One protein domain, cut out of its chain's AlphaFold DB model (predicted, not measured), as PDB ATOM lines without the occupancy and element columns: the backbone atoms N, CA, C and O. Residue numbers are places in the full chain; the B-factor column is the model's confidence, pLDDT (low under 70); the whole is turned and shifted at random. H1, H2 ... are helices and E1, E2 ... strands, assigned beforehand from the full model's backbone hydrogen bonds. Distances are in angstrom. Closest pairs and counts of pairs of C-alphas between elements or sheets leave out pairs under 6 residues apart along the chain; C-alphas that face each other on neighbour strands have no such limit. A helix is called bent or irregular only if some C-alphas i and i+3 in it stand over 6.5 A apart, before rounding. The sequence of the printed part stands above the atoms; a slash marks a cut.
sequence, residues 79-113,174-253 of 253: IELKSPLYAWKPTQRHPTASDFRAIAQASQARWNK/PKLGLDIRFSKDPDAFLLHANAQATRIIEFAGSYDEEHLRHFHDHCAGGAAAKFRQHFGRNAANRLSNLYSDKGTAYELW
ATOM      1  N   ILE A  79      33.285 -29.502  61.525       92.00
ATOM      2  CA  ILE A  79      33.067 -28.340  62.394       92.00
ATOM      3  C   ILE A  79      31.583 -28.183  62.743       92.00
ATOM      4  O   ILE A  79      30.692 -28.614  62.010       92.00
ATOM      5  N   GLU A  80      31.304 -27.556  63.882       90.19
ATOM      6  CA  GLU A  80      29.934 -27.248  64.285       90.19
ATOM      7  C   GLU A  80      29.417 -26.006  63.536       90.19
ATOM      8  O   GLU A  80      29.945 -24.906  63.696       90.19
ATOM      9  N   LEU A  81      28.355 -26.168  62.737       92.00
ATOM     10  CA  LEU A  81      27.741 -25.086  61.958       92.00
ATOM     11  C   LEU A  81      26.468 -24.563  62.640       92.00
ATOM     12  O   LEU A  81      25.356 -25.067  62.436       92.00
ATOM     13  N   LYS A  82      26.627 -23.529  63.474       91.06
ATOM     14  CA  LYS A  82      25.517 -22.918  64.234       91.06
ATOM     15  C   LYS A  82      24.699 -21.923  63.414       91.06
ATOM     16  O   LYS A  82      23.476 -21.879  63.556       91.06
ATOM     17  N   SER A  83      25.364 -21.148  62.568       94.12
ATOM     18  CA  SER A  83      24.799 -20.080  61.743       94.12
ATOM     19  C   SER A  83      25.721 -19.819  60.549       94.12
ATOM     20  O   SER A  83      26.900 -20.183  60.628       94.12
ATOM     21  N   PRO A  84      25.231 -19.170  59.478       96.38
ATOM     22  CA  PRO A  84      26.118 -18.705  58.421       96.38
ATOM     23  C   PRO A  84      27.125 -17.686  58.974       96.38
ATOM     24  O   PRO A  84      26.818 -16.961  59.924       96.38
ATOM     25  N   LEU A  85      28.314 -17.615  58.368       95.69
ATOM     26  CA  LEU A  85      29.286 -16.540  58.614       95.69
ATOM     27  C   LEU A  85      28.711 -15.183  58.238       95.69
ATOM     28  O   LEU A  85      28.992 -14.175  58.882       95.69
ATOM     29  N   TYR A  86      27.926 -15.163  57.164       97.19
ATOM     30  CA  TYR A  86      27.349 -13.948  56.630       97.19
ATOM     31  C   TYR A  86      26.087 -14.250  55.831       97.19
ATOM     32  O   TYR A  86      25.985 -15.276  55.159       97.19
ATOM     33  N   ALA A  87      25.126 -13.335  55.877       97.44
ATOM     34  CA  ALA A  87      23.914 -13.406  55.079       97.44
ATOM     35  C   ALA A  87      23.593 -12.024  54.516       97.44
ATOM     36  O   ALA A  87      23.707 -11.019  55.221       97.44
ATOM     37  N   TRP A  88      23.153 -11.986  53.262       97.81
ATOM     38  CA  TRP A  88      22.761 -10.756  52.585       97.81
ATOM     39  C   TRP A  88      21.468 -10.951  51.805       97.81
ATOM     40  O   TRP A  88      21.191 -12.030  51.276       97.81
ATOM     41  N   LYS A  89      20.674  -9.886  51.705       96.94
ATOM     42  CA  LYS A  89      19.510  -9.801  50.819       96.94
ATOM     43  C   LYS A  89      19.513  -8.474  50.050       96.94
ATOM     44  O   LYS A  89      19.968  -7.475  50.602       96.94
ATOM     45  N   PRO A  90      18.895  -8.423  48.857       94.81
ATOM     46  CA  PRO A  90      18.798  -7.232  48.003       94.81
ATOM     47  C   PRO A  90      18.454  -5.898  48.663       94.81
ATOM     48  O   PRO A  90      18.884  -4.848  48.208       94.81
ATOM     49  N   THR A  91      17.650  -5.914  49.726       95.06
ATOM     50  CA  THR A  91      17.213  -4.688  50.406       95.06
ATOM     51  C   THR A  91      18.243  -4.154  51.408       95.06
ATOM     52  O   THR A  91      17.952  -3.196  52.116       95.06
ATOM     53  N   GLN A  92      19.387  -4.818  51.570       96.25
ATOM     54  CA  GLN A  92      20.447  -4.433  52.499       96.25
ATOM     55  C   GLN A  92      21.585  -3.723  51.770       96.25
ATOM     56  O   GLN A  92      21.788  -3.915  50.573       96.25
ATOM     57  N   ARG A  93      22.377  -2.946  52.522       96.56
ATOM     58  CA  ARG A  93      23.616  -2.359  51.999       96.56
ATOM     59  C   ARG A  93      24.530  -3.450  51.436       96.56
ATOM     60  O   ARG A  93      24.596  -4.547  51.993       96.56
ATOM     61  N   HIS A  94      25.254  -3.129  50.372       96.56
ATOM     62  CA  HIS A  94      26.309  -4.003  49.868       96.56
ATOM     63  C   HIS A  94      27.434  -4.150  50.917       96.56
ATOM     64  O   HIS A  94      27.687  -3.201  51.680       96.56
ATOM     65  N   PRO A  95      28.099  -5.319  50.996       96.69
ATOM     66  CA  PRO A  95      29.265  -5.504  51.847       96.69
ATOM     67  C   PRO A  95      30.402  -4.575  51.411       96.69
ATOM     68  O   PRO A  95      30.632  -4.337  50.226       96.69
ATOM     69  N   THR A  96      31.121  -4.045  52.388       97.19
ATOM     70  CA  THR A  96      32.332  -3.247  52.181       97.19
ATOM     71  C   THR A  96      33.555  -4.157  52.043       97.19
ATOM     72  O   THR A  96      33.507  -5.337  52.390       97.19
ATOM     73  N   ALA A  97      34.695  -3.604  51.619       95.69
ATOM     74  CA  ALA A  97      35.966  -4.338  51.616       95.69
ATOM     75  C   ALA A  97      36.328  -4.897  53.008       95.69
ATOM     76  O   ALA A  97      36.828  -6.015  53.119       95.69
ATOM     77  N   SER A  98      36.019  -4.158  54.081       96.62
ATOM     78  CA  SER A  98      36.250  -4.643  55.446       96.62
ATOM     79  C   SER A  98      35.322  -5.797  55.819       96.62
ATOM     80  O   SER A  98      35.752  -6.704  56.529       96.62
ATOM     81  N   ASP A  99      34.071  -5.781  55.345       96.75
ATOM     82  CA  ASP A  99      33.141  -6.892  55.562       96.75
ATOM     83  C   ASP A  99      33.681  -8.159  54.869       96.75
ATOM     84  O   ASP A  99      33.770  -9.214  55.496       96.75
ATOM     85  N   PHE A 100      34.135  -8.056  53.611       97.00
ATOM     86  CA  PHE A 100      34.723  -9.192  52.885       97.00
ATOM     87  C   PHE A 100      35.969  -9.757  53.567       97.00
ATOM     88  O   PHE A 100      36.102 -10.975  53.681       97.00
ATOM     89  N   ARG A 101      36.851  -8.892  54.076       96.50
ATOM     90  CA  ARG A 101      38.041  -9.305  54.829       96.50
ATOM     91  C   ARG A 101      37.691 -10.088  56.083       96.50
ATOM     92  O   ARG A 101      38.269 -11.145  56.320       96.50
ATOM     93  N   ALA A 102      36.731  -9.592  56.861       96.62
ATOM     94  CA  ALA A 102      36.279 -10.266  58.073       96.62
ATOM     95  C   ALA A 102      35.691 -11.652  57.758       96.62
ATOM     96  O   ALA A 102      35.986 -12.622  58.455       96.62
ATOM     97  N   ILE A 103      34.913 -11.763  56.676       95.94
ATOM     98  CA  ILE A 103      34.344 -13.039  56.226       95.94
ATOM     99  C   ILE A 103      35.452 -14.005  55.788       95.94
ATOM    100  O   ILE A 103      35.448 -15.153  56.227       95.94
ATOM    101  N   ALA A 104      36.418 -13.555  54.980       95.38
ATOM    102  CA  ALA A 104      37.544 -14.382  54.534       95.38
ATOM    103  C   ALA A 104      38.362 -14.913  55.722       95.38
ATOM    104  O   ALA A 104      38.629 -16.112  55.811       95.38
ATOM    105  N   GLN A 105      38.686 -14.044  56.683       95.19
ATOM    106  CA  GLN A 105      39.396 -14.426  57.906       95.19
ATOM    107  C   GLN A 105      38.611 -15.455  58.727       95.19
ATOM    108  O   GLN A 105      39.171 -16.472  59.134       95.19
ATOM    109  N   ALA A 106      37.309 -15.232  58.938       93.94
ATOM    110  CA  ALA A 106      36.458 -16.164  59.675       93.94
ATOM    111  C   ALA A 106      36.325 -17.523  58.966       93.94
ATOM    112  O   ALA A 106      36.317 -18.565  59.623       93.94
ATOM    113  N   SER A 107      36.262 -17.517  57.634       92.62
ATOM    114  CA  SER A 107      36.222 -18.714  56.792       92.62
ATOM    115  C   SER A 107      37.500 -19.541  56.932       92.62
ATOM    116  O   SER A 107      37.445 -20.736  57.212       92.62
ATOM    117  N   GLN A 108      38.662 -18.895  56.812       91.25
ATOM    118  CA  GLN A 108      39.971 -19.546  56.891       91.25
ATOM    119  C   GLN A 108      40.270 -20.075  58.299       91.25
ATOM    120  O   GLN A 108      40.792 -21.179  58.445       91.25
ATOM    121  N   ALA A 109      39.880 -19.336  59.343       91.62
ATOM    122  CA  ALA A 109      40.134 -19.700  60.739       91.62
ATOM    123  C   ALA A 109      39.461 -21.014  61.184       91.62
ATOM    124  O   ALA A 109      39.842 -21.590  62.204       91.62
ATOM    125  N   ARG A 110      38.473 -21.510  60.430       90.69
ATOM    126  CA  ARG A 110      37.794 -22.787  60.707       90.69
ATOM    127  C   ARG A 110      38.679 -24.008  60.483       90.69
ATOM    128  O   ARG A 110      38.442 -25.051  61.090       90.69
ATOM    129  N   TRP A 111      39.690 -23.887  59.629       89.88
ATOM    130  CA  TRP A 111      40.488 -25.012  59.150       89.88
ATOM    131  C   TRP A 111      41.805 -25.114  59.916       89.88
ATOM    132  O   TRP A 111      42.870 -24.779  59.411       89.88
ATOM    133  N   ASN A 112      41.726 -25.567  61.168       88.81
ATOM    134  CA  ASN A 112      42.886 -25.657  62.067       88.81
ATOM    135  C   ASN A 112      43.287 -27.091  62.451       88.81
ATOM    136  O   ASN A 112      44.279 -27.290  63.149       88.81
ATOM    137  N   LYS A 113      42.529 -28.096  62.001       92.31
ATOM    138  CA  LYS A 113      42.834 -29.518  62.208       92.31
ATOM    139  C   LYS A 113      43.307 -30.146  60.901       92.31
ATOM    140  O   LYS A 113      42.798 -29.757  59.854       92.31
ATOM    141  N   PRO A 174      22.572 -28.124  34.892       73.50
ATOM    142  CA  PRO A 174      23.696 -28.028  33.970       73.50
ATOM    143  C   PRO A 174      24.706 -26.995  34.491       73.50
ATOM    144  O   PRO A 174      24.303 -25.980  35.059       73.50
ATOM    145  N   LYS A 175      26.008 -27.239  34.295       69.00
ATOM    146  CA  LYS A 175      27.070 -26.308  34.710       69.00
ATOM    147  C   LYS A 175      26.887 -24.958  34.014       69.00
ATOM    148  O   LYS A 175      27.093 -24.864  32.804       69.00
ATOM    149  N   LEU A 176      26.555 -23.916  34.771       60.72
ATOM    150  CA  LEU A 176      26.266 -22.583  34.236       60.72
ATOM    151  C   LEU A 176      27.525 -21.946  33.645       60.72
ATOM    152  O   LEU A 176      27.439 -21.192  32.678       60.72
ATOM    153  N   GLY A 177      28.697 -22.275  34.197       53.22
ATOM    154  CA  GLY A 177      29.989 -21.775  33.721       53.22
ATOM    155  C   GLY A 177      30.393 -22.265  32.323       53.22
ATOM    156  O   GLY A 177      31.267 -21.653  31.707       53.22
ATOM    157  N   LEU A 178      29.768 -23.334  31.808       51.19
ATOM    158  CA  LEU A 178      29.976 -23.790  30.427       51.19
ATOM    159  C   LEU A 178      29.178 -22.948  29.427       51.19
ATOM    160  O   LEU A 178      29.687 -22.648  28.349       51.19
ATOM    161  N   ASP A 179      27.973 -22.527  29.811       51.75
ATOM    162  CA  ASP A 179      27.087 -21.752  28.943       51.75
ATOM    163  C   ASP A 179      27.369 -20.245  29.044       51.75
ATOM    164  O   ASP A 179      27.264 -19.517  28.060       51.75
ATOM    165  N   ILE A 180      27.802 -19.750  30.209       57.31
ATOM    166  CA  ILE A 180      28.099 -18.331  30.427       57.31
ATOM    167  C   ILE A 180      29.483 -18.169  31.046       57.31
ATOM    168  O   ILE A 180      29.689 -18.397  32.241       57.31
ATOM    169  N   ARG A 181      30.426 -17.672  30.235       53.03
ATOM    170  CA  ARG A 181      31.777 -17.303  30.685       53.03
ATOM    171  C   ARG A 181      31.722 -16.461  31.965       53.03
ATOM    172  O   ARG A 181      31.022 -15.450  32.025       53.03
ATOM    173  N   PHE A 182      32.507 -16.869  32.963       57.50
ATOM    174  CA  PHE A 182      32.640 -16.192  34.259       57.50
ATOM    175  C   PHE A 182      31.353 -16.140  35.104       57.50
ATOM    176  O   PHE A 182      31.204 -15.238  35.934       57.50
ATOM    177  N   SER A 183      30.407 -17.060  34.896       62.31
ATOM    178  CA  SER A 183      29.335 -17.316  35.865       62.31
ATOM    179  C   SER A 183      29.788 -18.390  36.841       62.31
ATOM    180  O   SER A 183      30.226 -19.460  36.424       62.31
ATOM    181  N   LYS A 184      29.715 -18.081  38.136       68.94
ATOM    182  CA  LYS A 184      29.997 -19.053  39.188       68.94
ATOM    183  C   LYS A 184      28.785 -19.970  39.345       68.94
ATOM    184  O   LYS A 184      27.657 -19.479  39.330       68.94
ATOM    185  N   ASP A 185      29.033 -21.266  39.495       78.88
ATOM    186  CA  ASP A 185      28.035 -22.234  39.943       78.88
ATOM    187  C   ASP A 185      27.989 -22.159  41.473       78.88
ATOM    188  O   ASP A 185      28.985 -22.504  42.107       78.88
ATOM    189  N   PRO A 186      26.908 -21.642  42.081       88.25
ATOM    190  CA  PRO A 186      26.763 -21.693  43.525       88.25
ATOM    191  C   PRO A 186      26.587 -23.130  44.003       88.25
ATOM    192  O   PRO A 186      26.042 -23.973  43.281       88.25
ATOM    193  N   ASP A 187      26.969 -23.382  45.249       91.25
ATOM    194  CA  ASP A 187      26.948 -24.737  45.801       91.25
ATOM    195  C   ASP A 187      25.532 -25.315  45.909       91.25
ATOM    196  O   ASP A 187      25.292 -26.499  45.630       91.25
ATOM    197  N   ALA A 188      24.574 -24.475  46.312       93.62
ATOM    198  CA  ALA A 188      23.171 -24.843  46.390       93.62
ATOM    199  C   ALA A 188      22.206 -23.651  46.308       93.62
ATOM    200  O   ALA A 188      22.548 -22.480  46.481       93.62
ATOM    201  N   PHE A 189      20.938 -23.983  46.087       93.25
ATOM    202  CA  PHE A 189      19.832 -23.052  45.953       93.25
ATOM    203  C   PHE A 189      18.638 -23.501  46.791       93.25
ATOM    204  O   PHE A 189      18.302 -24.685  46.839       93.25
ATOM    205  N   LEU A 190      17.930 -22.532  47.369       93.75
ATOM    206  CA  LEU A 190      16.552 -22.701  47.816       93.75
ATOM    207  C   LEU A 190      15.619 -22.089  46.781       93.75
ATOM    208  O   LEU A 190      15.596 -20.866  46.597       93.75
ATOM    209  N   LEU A 191      14.825 -22.923  46.123       91.38
ATOM    210  CA  LEU A 191      13.927 -22.471  45.066       91.38
ATOM    211  C   LEU A 191      12.516 -22.151  45.571       91.38
ATOM    212  O   LEU A 191      11.993 -22.758  46.506       91.38
ATOM    213  N   HIS A 192      11.873 -21.200  44.908       89.00
ATOM    214  CA  HIS A 192      10.434 -20.999  44.973       89.00
ATOM    215  C   HIS A 192       9.721 -21.956  43.999       89.00
ATOM    216  O   HIS A 192      10.345 -22.557  43.123       89.00
ATOM    217  N   ALA A 193       8.395 -22.085  44.110       83.94
ATOM    218  CA  ALA A 193       7.595 -22.967  43.251       83.94
ATOM    219  C   ALA A 193       7.695 -22.631  41.746       83.94
ATOM    220  O   ALA A 193       7.509 -23.500  40.902       83.94
ATOM    221  N   ASN A 194       8.034 -21.385  41.406       83.88
ATOM    222  CA  ASN A 194       8.265 -20.923  40.033       83.88
ATOM    223  C   ASN A 194       9.717 -21.137  39.549       83.88
ATOM    224  O   ASN A 194      10.109 -20.543  38.548       83.88
ATOM    225  N   ALA A 195      10.513 -21.940  40.264       84.50
ATOM    226  CA  ALA A 195      11.926 -22.218  39.999       84.50
ATOM    227  C   ALA A 195      12.887 -21.014  40.110       84.50
ATOM    228  O   ALA A 195      14.059 -21.138  39.761       84.50
ATOM    229  N   GLN A 196      12.437 -19.876  40.649       88.81
ATOM    230  CA  GLN A 196      13.326 -18.769  41.003       88.81
ATOM    231  C   GLN A 196      14.041 -19.057  42.324       88.81
ATOM    232  O   GLN A 196      13.418 -19.511  43.287       88.81
ATOM    233  N   ALA A 197      15.338 -18.764  42.403       91.69
ATOM    234  CA  ALA A 197      16.075 -18.855  43.650       91.69
ATOM    235  C   ALA A 197      15.587 -17.781  44.630       91.69
ATOM    236  O   ALA A 197      15.627 -16.583  44.365       91.69
ATOM    237  N   THR A 198      15.128 -18.232  45.793       92.94
ATOM    238  CA  THR A 198      14.839 -17.361  46.942       92.94
ATOM    239  C   THR A 198      16.097 -17.079  47.742       92.94
ATOM    240  O   THR A 198      16.223 -16.019  48.356       92.94
ATOM    241  N   ARG A 199      17.023 -18.043  47.741       94.19
ATOM    242  CA  ARG A 199      18.284 -17.976  48.459       94.19
ATOM    243  C   ARG A 199      19.334 -18.828  47.766       94.19
ATOM    244  O   ARG A 199      19.037 -19.939  47.335       94.19
ATOM    245  N   ILE A 200      20.549 -18.314  47.714       95.06
ATOM    246  CA  ILE A 200      21.750 -19.038  47.312       95.06
ATOM    247  C   ILE A 200      22.497 -19.442  48.581       95.06
ATOM    248  O   ILE A 200      22.601 -18.653  49.521       95.06
ATOM    249  N   ILE A 201      22.979 -20.672  48.624       95.56
ATOM    250  CA  ILE A 201      23.758 -21.194  49.736       95.56
ATOM    251  C   ILE A 201      25.137 -21.531  49.201       95.56
ATOM    252  O   ILE A 201      25.252 -22.250  48.215       95.56
ATOM    253  N   GLU A 202      26.150 -21.006  49.872       94.62
ATOM    254  CA  GLU A 202      27.551 -21.232  49.552       94.62
ATOM    255  C   GLU A 202      28.269 -21.670  50.822       94.62
ATOM    256  O   GLU A 202      28.033 -21.084  51.882       94.62
ATOM    257  N   PHE A 203      29.145 -22.663  50.741       93.56
ATOM    258  CA  PHE A 203      30.001 -23.040  51.852       93.56
ATOM    259  C   PHE A 203      31.385 -22.412  51.677       93.56
ATOM    260  O   PHE A 203      32.175 -22.785  50.809       93.56
ATOM    261  N   ALA A 204      31.705 -21.431  52.520       89.69
ATOM    262  CA  ALA A 204      32.961 -20.713  52.396       89.69
ATOM    263  C   ALA A 204      34.109 -21.591  52.930       89.69
ATOM    264  O   ALA A 204      34.246 -21.838  54.132       89.69
ATOM    265  N   GLY A 205      34.932 -22.097  52.009       83.31
ATOM    266  CA  GLY A 205      36.148 -22.848  52.323       83.31
ATOM    267  C   GLY A 205      37.285 -21.922  52.760       83.31
ATOM    268  O   GLY A 205      37.244 -21.294  53.817       83.31
ATOM    269  N   SER A 206      38.322 -21.825  51.937       82.12
ATOM    270  CA  SER A 206      39.486 -20.951  52.129       82.12
ATOM    271  C   SER A 206      39.467 -19.751  51.170       82.12
ATOM    272  O   SER A 206      40.492 -19.371  50.613       82.12
ATOM    273  N   TYR A 207      38.286 -19.169  50.946       87.62
ATOM    274  CA  TYR A 207      38.117 -18.044  50.022       87.62
ATOM    275  C   TYR A 207      38.845 -16.784  50.502       87.62
ATOM    276  O   TYR A 207      38.972 -16.530  51.702       87.62
ATOM    277  N   ASP A 208      39.305 -15.992  49.538       89.56
ATOM    278  CA  ASP A 208      39.853 -14.659  49.754       89.56
ATOM    279  C   ASP A 208      38.792 -13.565  49.517       89.56
ATOM    280  O   ASP A 208      37.642 -13.826  49.147       89.56
ATOM    281  N   GLU A 209      39.176 -12.311  49.759       93.50
ATOM    282  CA  GLU A 209      38.302 -11.142  49.593       93.50
ATOM    283  C   GLU A 209      37.794 -10.976  48.152       93.50
ATOM    284  O   GLU A 209      36.670 -10.521  47.931       93.50
ATOM    285  N   GLU A 210      38.618 -11.312  47.158       91.56
ATOM    286  CA  GLU A 210      38.270 -11.172  45.745       91.56
ATOM    287  C   GLU A 210      37.214 -12.198  45.338       91.56
ATOM    288  O   GLU A 210      36.194 -11.839  44.747       91.56
ATOM    289  N   HIS A 211      37.399 -13.453  45.739       90.44
ATOM    290  CA  HIS A 211      36.455 -14.529  45.494       90.44
ATOM    291  C   HIS A 211      35.082 -14.224  46.107       90.44
ATOM    292  O   HIS A 211      34.048 -14.398  45.457       90.44
ATOM    293  N   LEU A 212      35.061 -13.725  47.347       93.00
ATOM    294  CA  LEU A 212      33.822 -13.350  48.031       93.00
ATOM    295  C   LEU A 212      33.112 -12.173  47.353       93.00
ATOM    296  O   LEU A 212      31.884 -12.173  47.258       93.00
ATOM    297  N   ARG A 213      33.867 -11.198  46.842       93.25
ATOM    298  CA  ARG A 213      33.317 -10.075  46.077       93.25
ATOM    299  C   ARG A 213      32.724 -10.531  44.750       93.25
ATOM    300  O   ARG A 213      31.588 -10.182  44.458       93.25
ATOM    301  N   HIS A 214      33.422 -11.379  43.997       90.81
ATOM    302  CA  HIS A 214      32.883 -11.950  42.761       90.81
ATOM    303  C   HIS A 214      31.602 -12.751  43.003       90.81
ATOM    304  O   HIS A 214      30.645 -12.645  42.233       90.81
ATOM    305  N   PHE A 215      31.552 -13.524  44.089       92.38
ATOM    306  CA  PHE A 215      30.336 -14.221  44.494       92.38
ATOM    307  C   PHE A 215      29.206 -13.245  44.855       92.38
ATOM    308  O   PHE A 215      28.064 -13.439  44.429       92.38
ATOM    309  N   HIS A 216      29.511 -12.175  45.593       94.75
ATOM    310  CA  HIS A 216      28.535 -11.139  45.910       94.75
ATOM    311  C   HIS A 216      27.979 -10.484  44.643       94.75
ATOM    312  O   HIS A 216      26.763 -10.440  44.480       94.75
ATOM    313  N   ASP A 217      28.839 -10.044  43.725       92.31
ATOM    314  CA  ASP A 217      28.438  -9.389  42.476       92.31
ATOM    315  C   ASP A 217      27.574 -10.315  41.610       92.31
ATOM    316  O   ASP A 217      26.576  -9.887  41.021       92.31
ATOM    317  N   HIS A 218      27.904 -11.612  41.583       90.00
ATOM    318  CA  HIS A 218      27.083 -12.639  40.942       90.00
ATOM    319  C   HIS A 218      25.668 -12.664  41.533       90.00
ATOM    320  O   HIS A 218      24.686 -12.568  40.792       90.00
ATOM    321  N   CYS A 219      25.553 -12.719  42.862       91.56
ATOM    322  CA  CYS A 219      24.269 -12.770  43.561       91.56
ATOM    323  C   CYS A 219      23.496 -11.442  43.515       91.56
ATOM    324  O   CYS A 219      22.267 -11.450  43.459       91.56
ATOM    325  N   ALA A 220      24.189 -10.303  43.493       92.12
ATOM    326  CA  ALA A 220      23.625  -8.954  43.540       92.12
ATOM    327  C   ALA A 220      23.043  -8.466  42.196       92.12
ATOM    328  O   ALA A 220      22.788  -7.278  42.020       92.12
ATOM    329  N   GLY A 221      22.802  -9.382  41.255       86.94
ATOM    330  CA  GLY A 221      22.192  -9.103  39.950       86.94
ATOM    331  C   GLY A 221      23.142  -9.299  38.768       86.94
ATOM    332  O   GLY A 221      22.679  -9.361  37.627       86.94
ATOM    333  N   GLY A 222      24.444  -9.482  39.020       85.81
ATOM    334  CA  GLY A 222      25.434  -9.756  37.979       85.81
ATOM    335  C   GLY A 222      25.116 -11.025  37.188       85.81
ATOM    336  O   GLY A 222      25.223 -11.019  35.961       85.81
ATOM    337  N   ALA A 223      24.639 -12.083  37.855       84.25
ATOM    338  CA  ALA A 223      24.165 -13.289  37.181       84.25
ATOM    339  C   ALA A 223      22.997 -12.966  36.234       84.25
ATOM    340  O   ALA A 223      23.123 -13.135  35.025       84.25
ATOM    341  N   ALA A 224      21.890 -12.419  36.749       83.31
ATOM    342  CA  ALA A 224      20.700 -12.107  35.949       83.31
ATOM    343  C   ALA A 224      21.012 -11.214  34.727       83.31
ATOM    344  O   ALA A 224      20.458 -11.404  33.642       83.31
ATOM    345  N   ALA A 225      21.927 -10.251  34.870       84.19
ATOM    346  CA  ALA A 225      22.413  -9.440  33.754       84.19
ATOM    347  C   ALA A 225      23.135 -10.283  32.686       84.19
ATOM    348  O   ALA A 225      22.768 -10.214  31.510       84.19
ATOM    349  N   LYS A 226      24.097 -11.124  33.086       83.25
ATOM    350  CA  LYS A 226      24.842 -12.012  32.176       83.25
ATOM    351  C   LYS A 226      23.928 -13.014  31.462       83.25
ATOM    352  O   LYS A 226      24.038 -13.175  30.249       83.25
ATOM    353  N   PHE A 227      22.986 -13.634  32.179       78.81
ATOM    354  CA  PHE A 227      22.015 -14.569  31.593       78.81
ATOM    355  C   PHE A 227      21.169 -13.903  30.507       78.81
ATOM    356  O   PHE A 227      21.009 -14.462  29.422       78.81
ATOM    357  N   ARG A 228      20.680 -12.682  30.745       78.69
ATOM    358  CA  ARG A 228      19.918 -11.931  29.735       78.69
ATOM    359  C   ARG A 228      20.755 -11.515  28.541       78.69
ATOM    360  O   ARG A 228      20.250 -11.544  27.424       78.69
ATOM    361  N   GLN A 229      22.004 -11.117  28.768       81.31
ATOM    362  CA  GLN A 229      22.917 -10.779  27.681       81.31
ATOM    363  C   GLN A 229      23.193 -11.999  26.796       81.31
ATOM    364  O   GLN A 229      23.239 -11.860  25.578       81.31
ATOM    365  N   HIS A 230      23.360 -13.179  27.397       77.12
ATOM    366  CA  HIS A 230      23.717 -14.396  26.675       77.12
ATOM    367  C   HIS A 230      22.524 -15.048  25.959       77.12
ATOM    368  O   HIS A 230      22.640 -15.424  24.798       77.12
ATOM    369  N   PHE A 231      21.368 -15.159  26.622       74.81
ATOM    370  CA  PHE A 231      20.201 -15.873  26.083       74.81
ATOM    371  C   PHE A 231      19.128 -14.958  25.460       74.81
ATOM    372  O   PHE A 231      18.220 -15.443  24.788       74.81
ATOM    373  N   GLY A 232      19.212 -13.637  25.646       67.38
ATOM    374  CA  GLY A 232      18.206 -12.674  25.185       67.38
ATOM    375  C   GLY A 232      16.964 -12.587  26.091       67.38
ATOM    376  O   GLY A 232      16.719 -13.440  26.941       67.38
ATOM    377  N   ARG A 233      16.150 -11.531  25.918       57.94
ATOM    378  CA  ARG A 233      14.953 -11.258  26.755       57.94
ATOM    379  C   ARG A 233      13.822 -12.289  26.604       57.94
ATOM    380  O   ARG A 233      12.990 -12.386  27.496       57.94
ATOM    381  N   ASN A 234      13.799 -13.032  25.495       52.81
ATOM    382  CA  ASN A 234      12.711 -13.949  25.127       52.81
ATOM    383  C   ASN A 234      13.049 -15.427  25.348       52.81
ATOM    384  O   ASN A 234      12.263 -16.296  24.968       52.81
ATOM    385  N   ALA A 235      14.208 -15.741  25.926       51.84
ATOM    386  CA  ALA A 235      14.526 -17.121  26.238       51.84
ATOM    387  C   ALA A 235      13.594 -17.607  27.350       51.84
ATOM    388  O   ALA A 235      13.784 -17.286  28.520       51.84
ATOM    389  N   ALA A 236      12.606 -18.424  26.982       49.97
ATOM    390  CA  ALA A 236      11.808 -19.255  27.882       49.97
ATOM    391  C   ALA A 236      12.671 -20.364  28.525       49.97
ATOM    392  O   ALA A 236      12.284 -21.530  28.586       49.97
ATOM    393  N   ASN A 237      13.890 -20.024  28.936       58.19
ATOM    394  CA  ASN A 237      14.881 -20.963  29.410       58.19
ATOM    395  C   ASN A 237      14.835 -20.966  30.936       58.19
ATOM    396  O   ASN A 237      14.888 -19.912  31.563       58.19
ATOM    397  N   ARG A 238      14.735 -22.148  31.554       58.28
ATOM    398  CA  ARG A 238      14.596 -22.307  33.018       58.28
ATOM    399  C   ARG A 238      15.623 -21.499  33.822       58.28
ATOM    400  O   ARG A 238      15.334 -21.083  34.937       58.28
ATOM    401  N   LEU A 239      16.797 -21.262  33.243       63.81
ATOM    402  CA  LEU A 239      17.899 -20.545  33.872       63.81
ATOM    403  C   LEU A 239      17.716 -19.019  33.914       63.81
ATOM    404  O   LEU A 239      18.242 -18.384  34.823       63.81
ATOM    405  N   SER A 240      16.947 -18.416  32.997       64.75
ATOM    406  CA  SER A 240      16.744 -16.956  32.984       64.75
ATOM    407  C   SER A 240      15.961 -16.463  34.200       64.75
ATOM    408  O   SER A 240      16.126 -15.319  34.611       64.75
ATOM    409  N   ASN A 241      15.132 -17.333  34.783       77.19
ATOM    410  CA  ASN A 241      14.317 -17.030  35.957       77.19
ATOM    411  C   ASN A 241      14.973 -17.465  37.270       77.19
ATOM    412  O   ASN A 241      14.440 -17.150  38.335       77.19
ATOM    413  N   LEU A 242      16.101 -18.184  37.210       84.12
ATOM    414  CA  LEU A 242      16.779 -18.693  38.400       84.12
ATOM    415  C   LEU A 242      17.243 -17.541  39.296       84.12
ATOM    416  O   LEU A 242      17.071 -17.607  40.508       84.12
ATOM    417  N   TYR A 243      17.760 -16.465  38.703       86.19
ATOM    418  CA  TYR A 243      18.206 -15.277  39.426       86.19
ATOM    419  C   TYR A 243      17.202 -14.135  39.286       86.19
ATOM    420  O   TYR A 243      16.657 -13.886  38.214       86.19
ATOM    421  N   SER A 244      16.984 -13.407  40.378       85.25
ATOM    422  CA  SER A 244      16.198 -12.172  40.364       85.25
ATOM    423  C   SER A 244      17.034 -10.986  39.873       85.25
ATOM    424  O   SER A 244      18.194 -10.822  40.252       85.25
ATOM    425  N   ASP A 245      16.404 -10.102  39.099       84.19
ATOM    426  CA  ASP A 245      16.989  -8.842  38.620       84.19
ATOM    427  C   ASP A 245      17.379  -7.881  39.734       84.19
ATOM    428  O   ASP A 245      18.293  -7.077  39.576       84.19
ATOM    429  N   LYS A 246      16.679  -7.965  40.864       86.62
ATOM    430  CA  LYS A 246      16.975  -7.167  42.056       86.62
ATOM    431  C   LYS A 246      18.121  -7.773  42.872       86.62
ATOM    432  O   LYS A 246      18.422  -7.279  43.948       86.62
ATOM    433  N   GLY A 247      18.718  -8.863  42.397       89.50
ATOM    434  CA  GLY A 247      19.608  -9.718  43.161       89.50
ATOM    435  C   GLY A 247      18.852 -10.829  43.887       89.50
ATOM    436  O   GLY A 247      17.627 -10.802  44.044       89.50
ATOM    437  N   THR A 248      19.611 -11.823  44.326       93.44
ATOM    438  CA  THR A 248      19.138 -13.009  45.039       93.44
ATOM    439  C   THR A 248      19.804 -13.042  46.407       93.44
ATOM    440  O   THR A 248      21.011 -12.829  46.511       93.44
ATOM    441  N   ALA A 249      19.023 -13.267  47.466       96.31
ATOM    442  CA  ALA A 249      19.584 -13.370  48.809       96.31
ATOM    443  C   ALA A 249      20.563 -14.547  48.891       96.31
ATOM    444  O   ALA A 249      20.397 -15.538  48.181       96.31
ATOM    445  N   TYR A 250      21.552 -14.469  49.774       96.69
ATOM    446  CA  TYR A 250      22.491 -15.564  49.964       96.69
ATOM    447  C   TYR A 250      22.930 -15.732  51.412       96.69
ATOM    448  O   TYR A 250      22.808 -14.822  52.236       96.69
ATOM    449  N   GLU A 251      23.451 -16.918  51.702       97.12
ATOM    450  CA  GLU A 251      24.154 -17.246  52.935       97.12
ATOM    451  C   GLU A 251      25.521 -17.839  52.607       97.12
ATOM    452  O   GLU A 251      25.619 -18.758  51.795       97.12
ATOM    453  N   LEU A 252      26.550 -17.309  53.264       95.62
ATOM    454  CA  LEU A 252      27.902 -17.854  53.282       95.62
ATOM    455  C   LEU A 252      28.047 -18.661  54.565       95.62
ATOM    456  O   LEU A 252      28.052 -18.087  55.660       95.62
ATOM    457  N   TRP A 253      28.099 -19.977  54.425       94.81
ATOM    458  CA  TRP A 253      28.157 -20.915  55.531       94.81
ATOM    459  C   TRP A 253      29.545 -21.259  55.970       94.81
ATOM    460  O   TRP A 253      30.512 -21.236  55.184       94.81
TER     461      TRP A 253
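This is residues 79 to 113 and 174 to 253 of the 253 residues of an uncharacterized protein of Pyrinomonadaceae bacterium (UniProt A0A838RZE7). A small four-stranded sheet has one arm of a long, sharply bent helix, H3a, packed over one of its faces, while no named helix covers the other face. At the start of H3a the helix H1 crosses it steeply, and beyond the bend the second arm, H3b, runs off past the sheet, with short H2 near it. The printed part has 115 residues, with three named helices and four named strands in the order E1 H1 H2 E2 E3 H3 E4; the sheet is mixed, in the order E1 E4 E3 E2. The class is mixed, helices and strands, with under half of the residues in named elements. The whole is compact, with a radius of gyration of the C-alphas of 14.7 A, yet elongated, spanning 48 by 29 by 27 A.

Begin at E4, residues 249 to 252, an inner strand. E1, residues 86 to 88, is its antiparallel neighbour; look for N 252 and O 86, 2.8 A apart. E3, residues 197 to 202, is its parallel neighbour, with N 200 and O 249 at 2.8 A. E2, residues 188 to 191, forms a hairpin with E3, and N 190 and O 199 are 2.8 A apart. Helix H3, residues 209 to 231, is one helix by its hydrogen bonds but bent: C-alphas 220 and 223 are 7.7 A apart. Its arm H3a, residues 209 to 220, lies over E4 at a height over the sheet of 9.7 A and runs along the strands, at 15 degrees to E4 on the local plane; their closest C-alphas, of Cys 219 and Ala 249, are 7.1 A apart. E3, H3 and E4 form a strand-helix-strand unit, two parallel neighbour strands with a helix between them in the chain, and its crossover is right-handed. The arm H3b, residues 223 to 231, is not on the sheet and stands to H3a at a steep tilt of 65 degrees. H1, residues 97 to 108, only grazes the sheet; it touches H3a at residues 209 to 213 alone, with the C-alphas of Phe 100 and Glu 209 closest at 5.2 A. Their steep tilt is 69 degrees, only just short of about perpendicular. H2, residues 176 to 179, is not on the sheet; H2 and H3b are near each other. In H1, H3a and H3b every O i to N i+4 pair is within hydrogen-bond range; H2 is too short for such a pair.

Find C-alpha 86 at (27.349, -13.948, 56.630), where E1 begins. E3, the longest strand, is 13.1 A long and E4 10.5 A. From C-alpha 209 at (38.302, -11.142, 49.593), H3a runs 16.0 A, and H3b runs 12.1 A; H1 measures 16.6 A. E4 ends at C-alpha 252, (27.902, -17.854, 53.282).

The C-alphas of Lys 113 and Asn 234, the two farthest apart, are 50.2 A from each other. Residues 114 to 173 are not printed, and C-alphas 113 and 174 stand 34.1 A apart across this cut. The link from H3 to E4, residues 232 to 248, is long. Look for pLDDT under 70 at residues 175 to 184 and 232 to 240; the mean of the printed part is 85.4.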